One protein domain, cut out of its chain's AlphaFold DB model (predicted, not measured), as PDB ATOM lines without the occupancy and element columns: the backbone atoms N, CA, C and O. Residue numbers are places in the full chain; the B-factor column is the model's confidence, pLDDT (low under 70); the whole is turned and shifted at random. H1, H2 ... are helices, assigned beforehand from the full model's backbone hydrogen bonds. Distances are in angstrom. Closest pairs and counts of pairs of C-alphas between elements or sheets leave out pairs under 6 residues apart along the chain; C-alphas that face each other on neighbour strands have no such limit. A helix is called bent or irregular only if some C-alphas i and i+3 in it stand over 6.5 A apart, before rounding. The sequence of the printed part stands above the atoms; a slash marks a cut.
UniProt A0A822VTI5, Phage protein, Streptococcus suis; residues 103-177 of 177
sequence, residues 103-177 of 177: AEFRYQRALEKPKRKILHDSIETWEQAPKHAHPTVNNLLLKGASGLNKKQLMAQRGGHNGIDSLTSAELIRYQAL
ATOM      1  N   ALA A 103      34.691 -18.275  21.118       93.44
ATOM      2  CA  ALA A 103      33.257 -18.024  21.046       93.44
ATOM      3  C   ALA A 103      32.862 -17.424  19.690       93.44
ATOM      4  O   ALA A 103      31.963 -17.950  19.032       93.44
ATOM      5  N   GLU A 104      33.585 -16.397  19.238       94.88
ATOM      6  CA  GLU A 104      33.367 -15.783  17.928       94.88
ATOM      7  C   GLU A 104      33.583 -16.803  16.808       94.88
ATOM      8  O   GLU A 104      32.740 -16.964  15.929       94.88
ATOM      9  N   PHE A 105      34.660 -17.589  16.872       93.25
ATOM     10  CA  PHE A 105      34.909 -18.638  15.893       93.25
ATOM     11  C   PHE A 105      33.767 -19.662  15.832       93.25
ATOM     12  O   PHE A 105      33.334 -20.032  14.742       93.25
ATOM     13  N   ARG A 106      33.259 -20.131  16.980       93.12
ATOM     14  CA  ARG A 106      32.139 -21.090  17.036       93.12
ATOM     15  C   ARG A 106      30.868 -20.502  16.428       93.12
ATOM     16  O   ARG A 106      30.179 -21.208  15.692       93.12
ATOM     17  N   TYR A 107      30.591 -19.228  16.698       95.12
ATOM     18  CA  TYR A 107      29.474 -18.503  16.103       95.12
ATOM     19  C   TYR A 107      29.610 -18.425  14.575       95.12
ATOM     20  O   TYR A 107      28.740 -18.908  13.850       95.12
ATOM     21  N   GLN A 108      30.752 -17.948  14.078       94.25
ATOM     22  CA  GLN A 108      31.031 -17.864  12.642       94.25
ATOM     23  C   GLN A 108      30.994 -19.237  11.959       94.25
ATOM     24  O   GLN A 108      30.480 -19.385  10.853       94.25
ATOM     25  N   ARG A 109      31.462 -20.287  12.641       93.56
ATOM     26  CA  ARG A 109      31.420 -21.661  12.131       93.56
ATOM     27  C   ARG A 109      29.997 -22.197  12.018       93.56
ATOM     28  O   ARG A 109      29.724 -22.979  11.112       93.56
ATOM     29  N   ALA A 110      29.089 -21.800  12.907       94.56
ATOM     30  CA  ALA A 110      27.679 -22.162  12.794       94.56
ATOM     31  C   ALA A 110      27.026 -21.511  11.562       94.56
ATOM     32  O   ALA A 110      26.277 -22.184  10.855       94.56
ATOM     33  N   LEU A 111      27.365 -20.250  11.275       93.75
ATOM     34  CA  LEU A 111      26.884 -19.519  10.096       93.75
ATOM     35  C   LEU A 111      27.470 -20.048   8.781       93.75
ATOM     36  O   LEU A 111      26.790 -20.071   7.755       93.75
ATOM     37  N   GLU A 112      28.724 -20.497   8.800       94.62
ATOM     38  CA  GLU A 112      29.418 -20.984   7.609       94.62
ATOM     39  C   GLU A 112      28.952 -22.383   7.169       94.62
ATOM     40  O   GLU A 112      28.842 -22.640   5.969       94.62
ATOM     41  N   LYS A 113      28.612 -23.277   8.108       93.69
ATOM     42  CA  LYS A 113      28.183 -24.659   7.815       93.69
ATOM     43  C   LYS A 113      27.123 -24.790   6.705       93.69
ATOM     44  O   LYS A 113      27.335 -25.615   5.811       93.69
ATOM     45  N   PRO A 114      25.997 -24.043   6.714       95.31
ATOM     46  CA  PRO A 114      25.004 -24.137   5.644       95.31
ATOM     47  C   PRO A 114      25.557 -23.678   4.290       95.31
ATOM     48  O   PRO A 114      25.322 -24.349   3.288       95.31
ATOM     49  N   LYS A 115      26.355 -22.600   4.253       93.06
ATOM     50  CA  LYS A 115      26.999 -22.119   3.018       93.06
ATOM     51  C   LYS A 115      27.938 -23.172   2.437       93.06
ATOM     52  O   LYS A 115      27.909 -23.440   1.241       93.06
ATOM     53  N   ARG A 116      28.719 -23.830   3.297       92.38
ATOM     54  CA  ARG A 116      29.620 -24.913   2.892       92.38
ATOM     55  C   ARG A 116      28.881 -26.095   2.285       92.38
ATOM     56  O   ARG A 116      29.388 -26.695   1.343       92.38
ATOM     57  N   LYS A 117      27.707 -26.438   2.822       94.81
ATOM     58  CA  LYS A 117      26.863 -27.496   2.259       94.81
ATOM     59  C   LYS A 117      26.399 -27.127   0.848       94.81
ATOM     60  O   LYS A 117      26.597 -27.914  -0.062       94.81
ATOM     61  N   ILE A 118      25.886 -25.910   0.658       95.06
ATOM     62  CA  ILE A 118      25.461 -25.417  -0.663       95.06
ATOM     63  C   ILE A 118      26.630 -25.432  -1.657       95.06
ATOM     64  O   ILE A 118      26.474 -25.897  -2.784       95.06
ATOM     65  N   LEU A 119      27.812 -24.971  -1.236       93.88
ATOM     66  CA  LEU A 119      29.022 -25.018  -2.057       93.88
ATOM     67  C   LEU A 119      29.388 -26.457  -2.437       93.88
ATOM     68  O   LEU A 119      29.696 -26.724  -3.594       93.88
ATOM     69  N   HIS A 120      29.359 -27.374  -1.471       94.75
ATOM     70  CA  HIS A 120      29.638 -28.784  -1.714       94.75
ATOM     71  C   HIS A 120      28.669 -29.368  -2.747       94.75
ATOM     72  O   HIS A 120      29.117 -29.963  -3.723       94.75
ATOM     73  N   ASP A 121      27.366 -29.152  -2.566       96.62
ATOM     74  CA  ASP A 121      26.332 -29.645  -3.480       96.62
ATOM     75  C   ASP A 121      26.511 -29.047  -4.888       96.62
ATOM     76  O   ASP A 121      26.421 -29.763  -5.880       96.62
ATOM     77  N   SER A 122      26.884 -27.766  -4.978       95.62
ATOM     78  CA  SER A 122      27.153 -27.089  -6.257       95.62
ATOM     79  C   SER A 122      28.365 -27.669  -6.994       95.62
ATOM     80  O   SER A 122      28.340 -27.786  -8.218       95.62
ATOM     81  N   ILE A 123      29.428 -28.034  -6.265       95.00
ATOM     82  CA  ILE A 123      30.608 -28.698  -6.843       95.00
ATOM     83  C   ILE A 123      30.248 -30.114  -7.312       95.00
ATOM     84  O   ILE A 123      30.758 -30.552  -8.339       95.00
ATOM     85  N   GLU A 124      29.375 -30.815  -6.587       93.56
ATOM     86  CA  GLU A 124      28.927 -32.164  -6.947       93.56
ATOM     87  C   GLU A 124      28.128 -32.171  -8.257       93.56
ATOM     88  O   GLU A 124      28.305 -33.053  -9.092       93.56
ATOM     89  N   THR A 125      27.286 -31.155  -8.471       95.75
ATOM     90  CA  THR A 125      26.472 -31.008  -9.689       95.75
ATOM     91  C   THR A 125      27.192 -30.291 -10.836       95.75
ATOM     92  O   THR A 125      26.571 -29.971 -11.848       95.75
ATOM     93  N   TRP A 126      28.485 -29.985 -10.702       95.62
ATOM     94  CA  TRP A 126      29.232 -29.250 -11.723       95.62
ATOM     95  C   TRP A 126      29.593 -30.164 -12.908       95.62
ATOM     96  O   TRP A 126      30.579 -30.897 -12.873       95.62
ATOM     97  N   GLU A 127      28.804 -30.084 -13.988       93.25
ATOM     98  CA  GLU A 127      28.872 -30.983 -15.159       93.25
ATOM     99  C   GLU A 127      30.270 -31.139 -15.781       93.25
ATOM    100  O   GLU A 127      30.638 -32.225 -16.219       93.25
ATOM    101  N   GLN A 128      31.054 -30.058 -15.825       93.31
ATOM    102  CA  GLN A 128      32.398 -30.023 -16.419       93.31
ATOM    103  C   GLN A 128      33.468 -29.710 -15.364       93.31
ATOM    104  O   GLN A 128      34.380 -28.909 -15.585       93.31
ATOM    105  N   ALA A 129      33.334 -30.309 -14.180       91.75
ATOM    106  CA  ALA A 129      34.275 -30.118 -13.086       91.75
ATOM    107  C   ALA A 129      35.672 -30.697 -13.402       91.75
ATOM    108  O   ALA A 129      35.795 -31.808 -13.926       91.75
ATOM    109  N   PRO A 130      36.762 -30.003 -13.021       92.25
ATOM    110  CA  PRO A 130      38.104 -30.558 -13.116       92.25
ATOM    111  C   PRO A 130      38.286 -31.740 -12.150       92.25
ATOM    112  O   PRO A 130      37.615 -31.852 -11.117       92.25
ATOM    113  N   LYS A 131      39.279 -32.596 -12.429       90.75
ATOM    114  CA  LYS A 131      39.691 -33.646 -11.484       90.75
ATOM    115  C   LYS A 131      40.028 -33.009 -10.131       90.75
ATOM    116  O   LYS A 131      40.811 -32.067 -10.062       90.75
ATOM    117  N   HIS A 132      39.447 -33.544  -9.057       92.44
ATOM    118  CA  HIS A 132      39.592 -33.022  -7.691       92.44
ATOM    119  C   HIS A 132      39.047 -31.589  -7.485       92.44
ATOM    120  O   HIS A 132      39.648 -30.802  -6.745       92.44
ATOM    121  N   ALA A 133      37.900 -31.251  -8.083       93.69
ATOM    122  CA  ALA A 133      37.238 -29.955  -7.897       93.69
ATOM    123  C   ALA A 133      37.027 -29.589  -6.414       93.69
ATOM    124  O   ALA A 133      37.441 -28.513  -5.988       93.69
ATOM    125  N   HIS A 134      36.510 -30.516  -5.598       94.00
ATOM    126  CA  HIS A 134      36.304 -30.311  -4.155       94.00
ATOM    127  C   HIS A 134      37.582 -29.868  -3.410       94.00
ATOM    128  O   HIS A 134      37.578 -28.795  -2.799       94.00
ATOM    129  N   PRO A 135      38.699 -30.627  -3.429       93.56
ATOM    130  CA  PRO A 135      39.957 -30.175  -2.832       93.56
ATOM    131  C   PRO A 135      40.500 -28.866  -3.412       93.56
ATOM    132  O   PRO A 135      41.096 -28.082  -2.672       93.56
ATOM    133  N   THR A 136      40.322 -28.641  -4.716       95.06
ATOM    134  CA  THR A 136      40.834 -27.451  -5.407       95.06
ATOM    135  C   THR A 136      40.126 -26.197  -4.913       95.06
ATOM    136  O   THR A 136      40.784 -25.300  -4.386       95.06
ATOM    137  N   VAL A 137      38.793 -26.173  -4.978       94.56
ATOM    138  CA  VAL A 137      37.976 -25.041  -4.522       94.56
ATOM    139  C   VAL A 137      38.213 -24.768  -3.038       94.56
ATOM    140  O   VAL A 137      38.506 -23.637  -2.658       94.56
ATOM    141  N   ASN A 138      38.200 -25.807  -2.197       93.81
ATOM    142  CA  ASN A 138      38.458 -25.634  -0.766       93.81
ATOM    143  C   ASN A 138      39.832 -25.008  -0.485       93.81
ATOM    144  O   ASN A 138      39.934 -24.115   0.351       93.81
ATOM    145  N   ASN A 139      40.897 -25.443  -1.167       95.19
ATOM    146  CA  ASN A 139      42.221 -24.852  -0.967       95.19
ATOM    147  C   ASN A 139      42.309 -23.413  -1.482       95.19
ATOM    148  O   ASN A 139      42.994 -22.610  -0.852       95.19
ATOM    149  N   LEU A 140      41.637 -23.083  -2.589       95.56
ATOM    150  CA  LEU A 140      41.590 -21.715  -3.107       95.56
ATOM    151  C   LEU A 140      40.889 -20.776  -2.124       95.56
ATOM    152  O   LEU A 140      41.446 -19.730  -1.803       95.56
ATOM    153  N   LEU A 141      39.742 -21.180  -1.572       95.69
ATOM    154  CA  LEU A 141      39.018 -20.394  -0.569       95.69
ATOM    155  C   LEU A 141      39.832 -20.218   0.720       95.69
ATOM    156  O   LEU A 141      39.956 -19.107   1.233       95.69
ATOM    157  N   LEU A 142      40.451 -21.293   1.224       96.06
ATOM    158  CA  LEU A 142      41.328 -21.214   2.399       96.06
ATOM    159  C   LEU A 142      42.508 -20.265   2.155       96.06
ATOM    160  O   LEU A 142      42.819 -19.434   3.014       96.06
ATOM    161  N   LYS A 143      43.126 -20.345   0.972       96.38
ATOM    162  CA  LYS A 143      44.235 -19.471   0.586       96.38
ATOM    163  C   LYS A 143      43.783 -18.023   0.404       96.38
ATOM    164  O   LYS A 143      44.513 -17.131   0.814       96.38
ATOM    165  N   GLY A 144      42.590 -17.779  -0.134       96.12
ATOM    166  CA  GLY A 144      42.012 -16.437  -0.235       96.12
ATOM    167  C   GLY A 144      41.756 -15.805   1.136       96.12
ATOM    168  O   GLY A 144      42.044 -14.631   1.342       96.12
ATOM    169  N   ALA A 145      41.285 -16.593   2.104       95.94
ATOM    170  CA  ALA A 145      40.942 -16.096   3.436       95.94
ATOM    171  C   ALA A 145      42.147 -15.909   4.383       95.94
ATOM    172  O   ALA A 145      42.160 -14.975   5.196       95.94
ATOM    173  N   SER A 146      43.139 -16.805   4.298       94.50
ATOM    174  CA  SER A 146      44.258 -16.914   5.256       94.50
ATOM    175  C   SER A 146      45.652 -16.769   4.641       94.50
ATOM    176  O   SER A 146      46.643 -16.729   5.365       94.50
ATOM    177  N   GLY A 147      45.764 -16.747   3.312       95.38
ATOM    178  CA  GLY A 147      47.044 -16.835   2.600       95.38
ATOM    179  C   GLY A 147      47.642 -18.249   2.549       95.38
ATOM    180  O   GLY A 147      48.644 -18.465   1.867       95.38
ATOM    181  N   LEU A 148      47.028 -19.228   3.222       94.88
ATOM    182  CA  LEU A 148      47.566 -20.572   3.422       94.88
ATOM    183  C   LEU A 148      46.615 -21.652   2.892       94.88
ATOM    184  O   LEU A 148      45.392 -21.524   2.943       94.88
ATOM    185  N   ASN A 149      47.175 -22.758   2.400       94.75
ATOM    186  CA  ASN A 149      46.383 -23.935   2.032       94.75
ATOM    187  C   ASN A 149      46.073 -24.825   3.253       94.75
ATOM    188  O   ASN A 149      46.642 -24.648   4.332       94.75
ATOM    189  N   LYS A 150      45.218 -25.845   3.072       93.88
ATOM    190  CA  LYS A 150      44.824 -26.773   4.149       93.88
ATOM    191  C   LYS A 150      46.023 -27.383   4.885       93.88
ATOM    192  O   LYS A 150      46.020 -27.423   6.111       93.88
ATOM    193  N   LYS A 151      47.032 -27.878   4.159       93.06
ATOM    194  CA  LYS A 151      48.192 -28.555   4.766       93.06
ATOM    195  C   LYS A 151      49.035 -27.583   5.589       93.06
ATOM    196  O   LYS A 151      49.440 -27.925   6.693       93.06
ATOM    197  N   GLN A 152      49.259 -26.377   5.070       93.94
ATOM    198  CA  GLN A 152      50.010 -25.329   5.759       93.94
ATOM    199  C   GLN A 152      49.291 -24.868   7.030       93.94
ATOM    200  O   GLN A 152      49.919 -24.781   8.079       93.94
ATOM    201  N   LEU A 153      47.975 -24.645   6.955       92.38
ATOM    202  CA  LEU A 153      47.155 -24.269   8.109       92.38
ATOM    203  C   LEU A 153      47.218 -25.317   9.219       92.38
ATOM    204  O   LEU A 153      47.481 -24.984  10.372       92.38
ATOM    205  N   MET A 154      47.015 -26.586   8.866       90.94
ATOM    206  CA  MET A 154      47.046 -27.677   9.838       90.94
ATOM    207  C   MET A 154      48.438 -27.840  10.460       90.94
ATOM    208  O   MET A 154      48.541 -28.009  11.669       90.94
ATOM    209  N   ALA A 155      49.505 -27.728   9.664       89.44
ATOM    210  CA  ALA A 155      50.876 -27.828  10.161       89.44
ATOM    211  C   ALA A 155      51.253 -26.672  11.102       89.44
ATOM    212  O   ALA A 155      51.919 -26.895  12.104       89.44
ATOM    213  N   GLN A 156      50.822 -25.443  10.798       88.25
ATOM    214  CA  GLN A 156      51.152 -24.271  11.615       88.25
ATOM    215  C   GLN A 156      50.300 -24.152  12.882       88.25
ATOM    216  O   GLN A 156      50.745 -23.549  13.853       88.25
ATOM    217  N   ARG A 157      49.061 -24.661  12.862       85.19
ATOM    218  CA  ARG A 157      48.055 -24.351  13.894       85.19
ATOM    219  C   ARG A 157      47.455 -25.577  14.579       85.19
ATOM    220  O   ARG A 157      46.566 -25.424  15.405       85.19
ATOM    221  N   GLY A 158      47.887 -26.787  14.219       77.25
ATOM    222  CA  GLY A 158      47.496 -28.030  14.896       77.25
ATOM    223  C   GLY A 158      46.016 -28.413  14.768       77.25
ATOM    224  O   GLY A 158      45.529 -29.242  15.533       77.25
ATOM    225  N   GLY A 159      45.275 -27.814  13.830       76.62
ATOM    226  CA  GLY A 159      43.854 -28.116  13.639       76.62
ATOM    227  C   GLY A 159      43.614 -29.408  12.850       76.62
ATOM    228  O   GLY A 159      44.424 -29.820  12.023       76.62
ATOM    229  N   HIS A 160      42.450 -30.025  13.068       78.94
ATOM    230  CA  HIS A 160      42.053 -31.284  12.423       78.94
ATOM    231  C   HIS A 160      41.665 -31.118  10.943       78.94
ATOM    232  O   HIS A 160      41.754 -32.058  10.149       78.94
ATOM    233  N   ASN A 161      41.217 -29.924  10.546       85.75
ATOM    234  CA  ASN A 161      40.906 -29.586   9.160       85.75
ATOM    235  C   ASN A 161      41.187 -28.105   8.874       85.75
ATOM    236  O   ASN A 161      41.346 -27.306   9.789       85.75
ATOM    237  N   GLY A 162      41.220 -27.740   7.588       87.44
ATOM    238  CA  GLY A 162      41.632 -26.401   7.165       87.44
ATOM    239  C   GLY A 162      40.739 -25.271   7.679       87.44
ATOM    240  O   GLY A 162      41.263 -24.218   8.012       87.44
ATOM    241  N   ILE A 163      39.424 -25.486   7.793       90.12
ATOM    242  CA  ILE A 163      38.502 -24.439   8.261       90.12
ATOM    243  C   ILE A 163      38.595 -24.281   9.781       90.12
ATOM    244  O   ILE A 163      38.621 -23.168  10.291       90.12
ATOM    245  N   ASP A 164      38.715 -25.388  10.512       88.25
ATOM    246  CA  ASP A 164      38.897 -25.360  11.963       88.25
ATOM    247  C   ASP A 164      40.272 -24.787  12.348       88.25
ATOM    248  O   ASP A 164      40.442 -24.284  13.451       88.25
ATOM    249  N   SER A 165      41.238 -24.769  11.429       90.19
ATOM    250  CA  SER A 165      42.509 -24.061  11.602       90.19
ATOM    251  C   SER A 165      42.435 -22.548  11.345       90.19
ATOM    252  O   SER A 165      43.434 -21.863  11.571       90.19
ATOM    253  N   LEU A 166      41.306 -22.000  10.879       92.31
ATOM    254  CA  LEU A 166      41.149 -20.554  10.687       92.31
ATOM    255  C   LEU A 166      40.914 -19.825  12.018       92.31
ATOM    256  O   LEU A 166      40.385 -20.399  12.977       92.31
ATOM    257  N   THR A 167      41.274 -18.544  12.057       92.56
ATOM    258  CA  THR A 167      40.808 -17.602  13.089       92.56
ATOM    259  C   THR A 167      39.375 -17.157  12.805       92.56
ATOM    260  O   THR A 167      38.849 -17.372  11.711       92.56
ATOM    261  N   SER A 168      38.722 -16.524  13.776       93.56
ATOM    262  CA  SER A 168      37.393 -15.934  13.605       93.56
ATOM    263  C   SER A 168      37.368 -14.928  12.446       93.56
ATOM    264  O   SER A 168      36.523 -15.018  11.557       93.56
ATOM    265  N   ALA A 169      38.362 -14.039  12.382       95.19
ATOM    266  CA  ALA A 169      38.493 -13.027  11.338       95.19
ATOM    267  C   ALA A 169      38.745 -13.632   9.947       95.19
ATOM    268  O   ALA A 169      38.196 -13.165   8.949       95.19
ATOM    269  N   GLU A 170      39.568 -14.680   9.858       95.50
ATOM    270  CA  GLU A 170      39.762 -15.409   8.604       95.50
ATOM    271  C   GLU A 170      38.502 -16.160   8.184       95.50
ATOM    272  O   GLU A 170      38.194 -16.198   6.999       95.50
ATOM    273  N   LEU A 171      37.749 -16.724   9.128       94.62
ATOM    274  CA  LEU A 171      36.494 -17.403   8.829       94.62
ATOM    275  C   LEU A 171      35.419 -16.425   8.335       94.62
ATOM    276  O   LEU A 171      34.626 -16.778   7.467       94.62
ATOM    277  N   ILE A 172      35.413 -15.185   8.828       95.06
ATOM    278  CA  ILE A 172      34.573 -14.110   8.278       95.06
ATOM    279  C   ILE A 172      34.966 -13.819   6.826       95.06
ATOM    280  O   ILE A 172      34.097 -13.790   5.958       95.06
ATOM    281  N   ARG A 173      36.267 -13.671   6.533       95.94
ATOM    282  CA  ARG A 173      36.744 -13.480   5.150       95.94
ATOM    283  C   ARG A 173      36.392 -14.663   4.253       95.94
ATOM    284  O   ARG A 173      35.915 -14.453   3.149       95.94
ATOM    285  N   TYR A 174      36.580 -15.887   4.739       94.81
ATOM    286  CA  TYR A 174      36.226 -17.116   4.029       94.81
ATOM    287  C   TYR A 174      34.747 -17.141   3.636       94.81
ATOM    288  O   TYR A 174      34.417 -17.545   2.531       94.81
ATOM    289  N   GLN A 175      33.860 -16.684   4.521       92.38
ATOM    290  CA  GLN A 175      32.419 -16.613   4.262       92.38
ATOM    291  C   GLN A 175      31.990 -15.505   3.291       92.38
ATOM    292  O   GLN A 175      30.816 -15.488   2.905       92.38
ATOM    293  N   ALA A 176      32.879 -14.551   3.007       91.50
ATOM    294  CA  ALA A 176      32.638 -13.421   2.115       91.50
ATOM    295  C   ALA A 176      33.163 -13.659   0.686       91.50
ATOM    296  O   ALA A 176      32.884 -12.840  -0.188       91.50
ATOM    297  N   LEU A 177      33.922 -14.741   0.472       89.50
ATOM    298  CA  LEU A 177      34.337 -15.244  -0.842       89.50
ATOM    299  C   LEU A 177      33.218 -16.079  -1.473       89.50
ATOM    300  O   LEU A 177      33.085 -15.998  -2.711       89.50
TER     301      LEU A 177
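This is residues 103 to 177 of the 177 residues of the protein "Phage protein" of Streptococcus suis (UniProt A0A822VTI5). A long bent helix, H1, folds back through a loop into H2 as an open V-shaped helical hairpin; H4 packs on both H1a and H2 at the open end, while the small helix H3 lies near H2. The loop residues 125 to 132 stick out at the closed end of the V. The printed part has 75 residues with four named helices, in the order H1, H2, H3, H4, and no named strand; its class is all helix. It is compact, with a radius of gyration of the C-alphas of 12.4 A, and only just elongated, with spans of 38 by 25 by 19 A.

Find C-alpha 103 at (33.257, -18.024, 21.046), where H1, residues 103 to 124, begins. By its hydrogen bonds it was assigned as one helix, but it is bent: C-alphas 111 and 114 are 6.7 A apart. Its arms are H1a, residues 103 to 111, 12.8 A long, and H1b, residues 114 to 124, 15.4 A long, at a steep tilt of 45 degrees. Go on to C-alpha 133 at (37.238, -29.955, -7.897), where H2, residues 133 to 146, starts its 19.8 A. H3 takes residues 150 to 157, 10.5 A. H4, residues 168 to 174, is 9.7 A long and ends with C-alpha 174 at (36.226, -17.116, 4.029).

Look first at H1a and H4, which touch at a shallow tilt of 26 degrees and run the same way; their closest C-alphas, of Phe 105 and Ser 168, are 4.3 A apart. H1b and H2 form a helical hairpin, opposite ways at a steep tilt of 39 degrees. They only just touch, with 3 pairs of C-alphas within 8 A, and H2 does so with residues 133 to 134 alone; the closest C-alphas are those of Ile 123 and His 134, 6.5 A apart. With residues 141 to 146 alone, H2 touches H4 at a steep tilt of 50 degrees, opposite ways; the closest C-alphas, of Ala 145 and Tyr 174, are 4.9 A apart. Of these three pairs one is at a shallow tilt, and the helix packing is mostly crossed, only just. H3 touches no helix; it is close to H2 but not clearly touching, with the C-alphas of Asn 139 and Lys 150 the closest at 6.1 A. H3 and H4 are apart, and so are H1b and H4. In H1a, H1b, H2, H3 and H4 every O i to N i+4 pair is within hydrogen-bond range.

The two C-alphas farthest apart are those of Ala 103 and Gln 128, 39.3 A. Without residues 125 to 132, which stand free, the body spans 30 by 24 by 19 A. The printed part has no cut and ends at residue 177, the chain's last. The link from H2 to H3 is tight, those from H1 to H2 and from H3 to H4 are short, and no link is long. The mean pLDDT of the printed part is 92.8, and no printed residue is under 70.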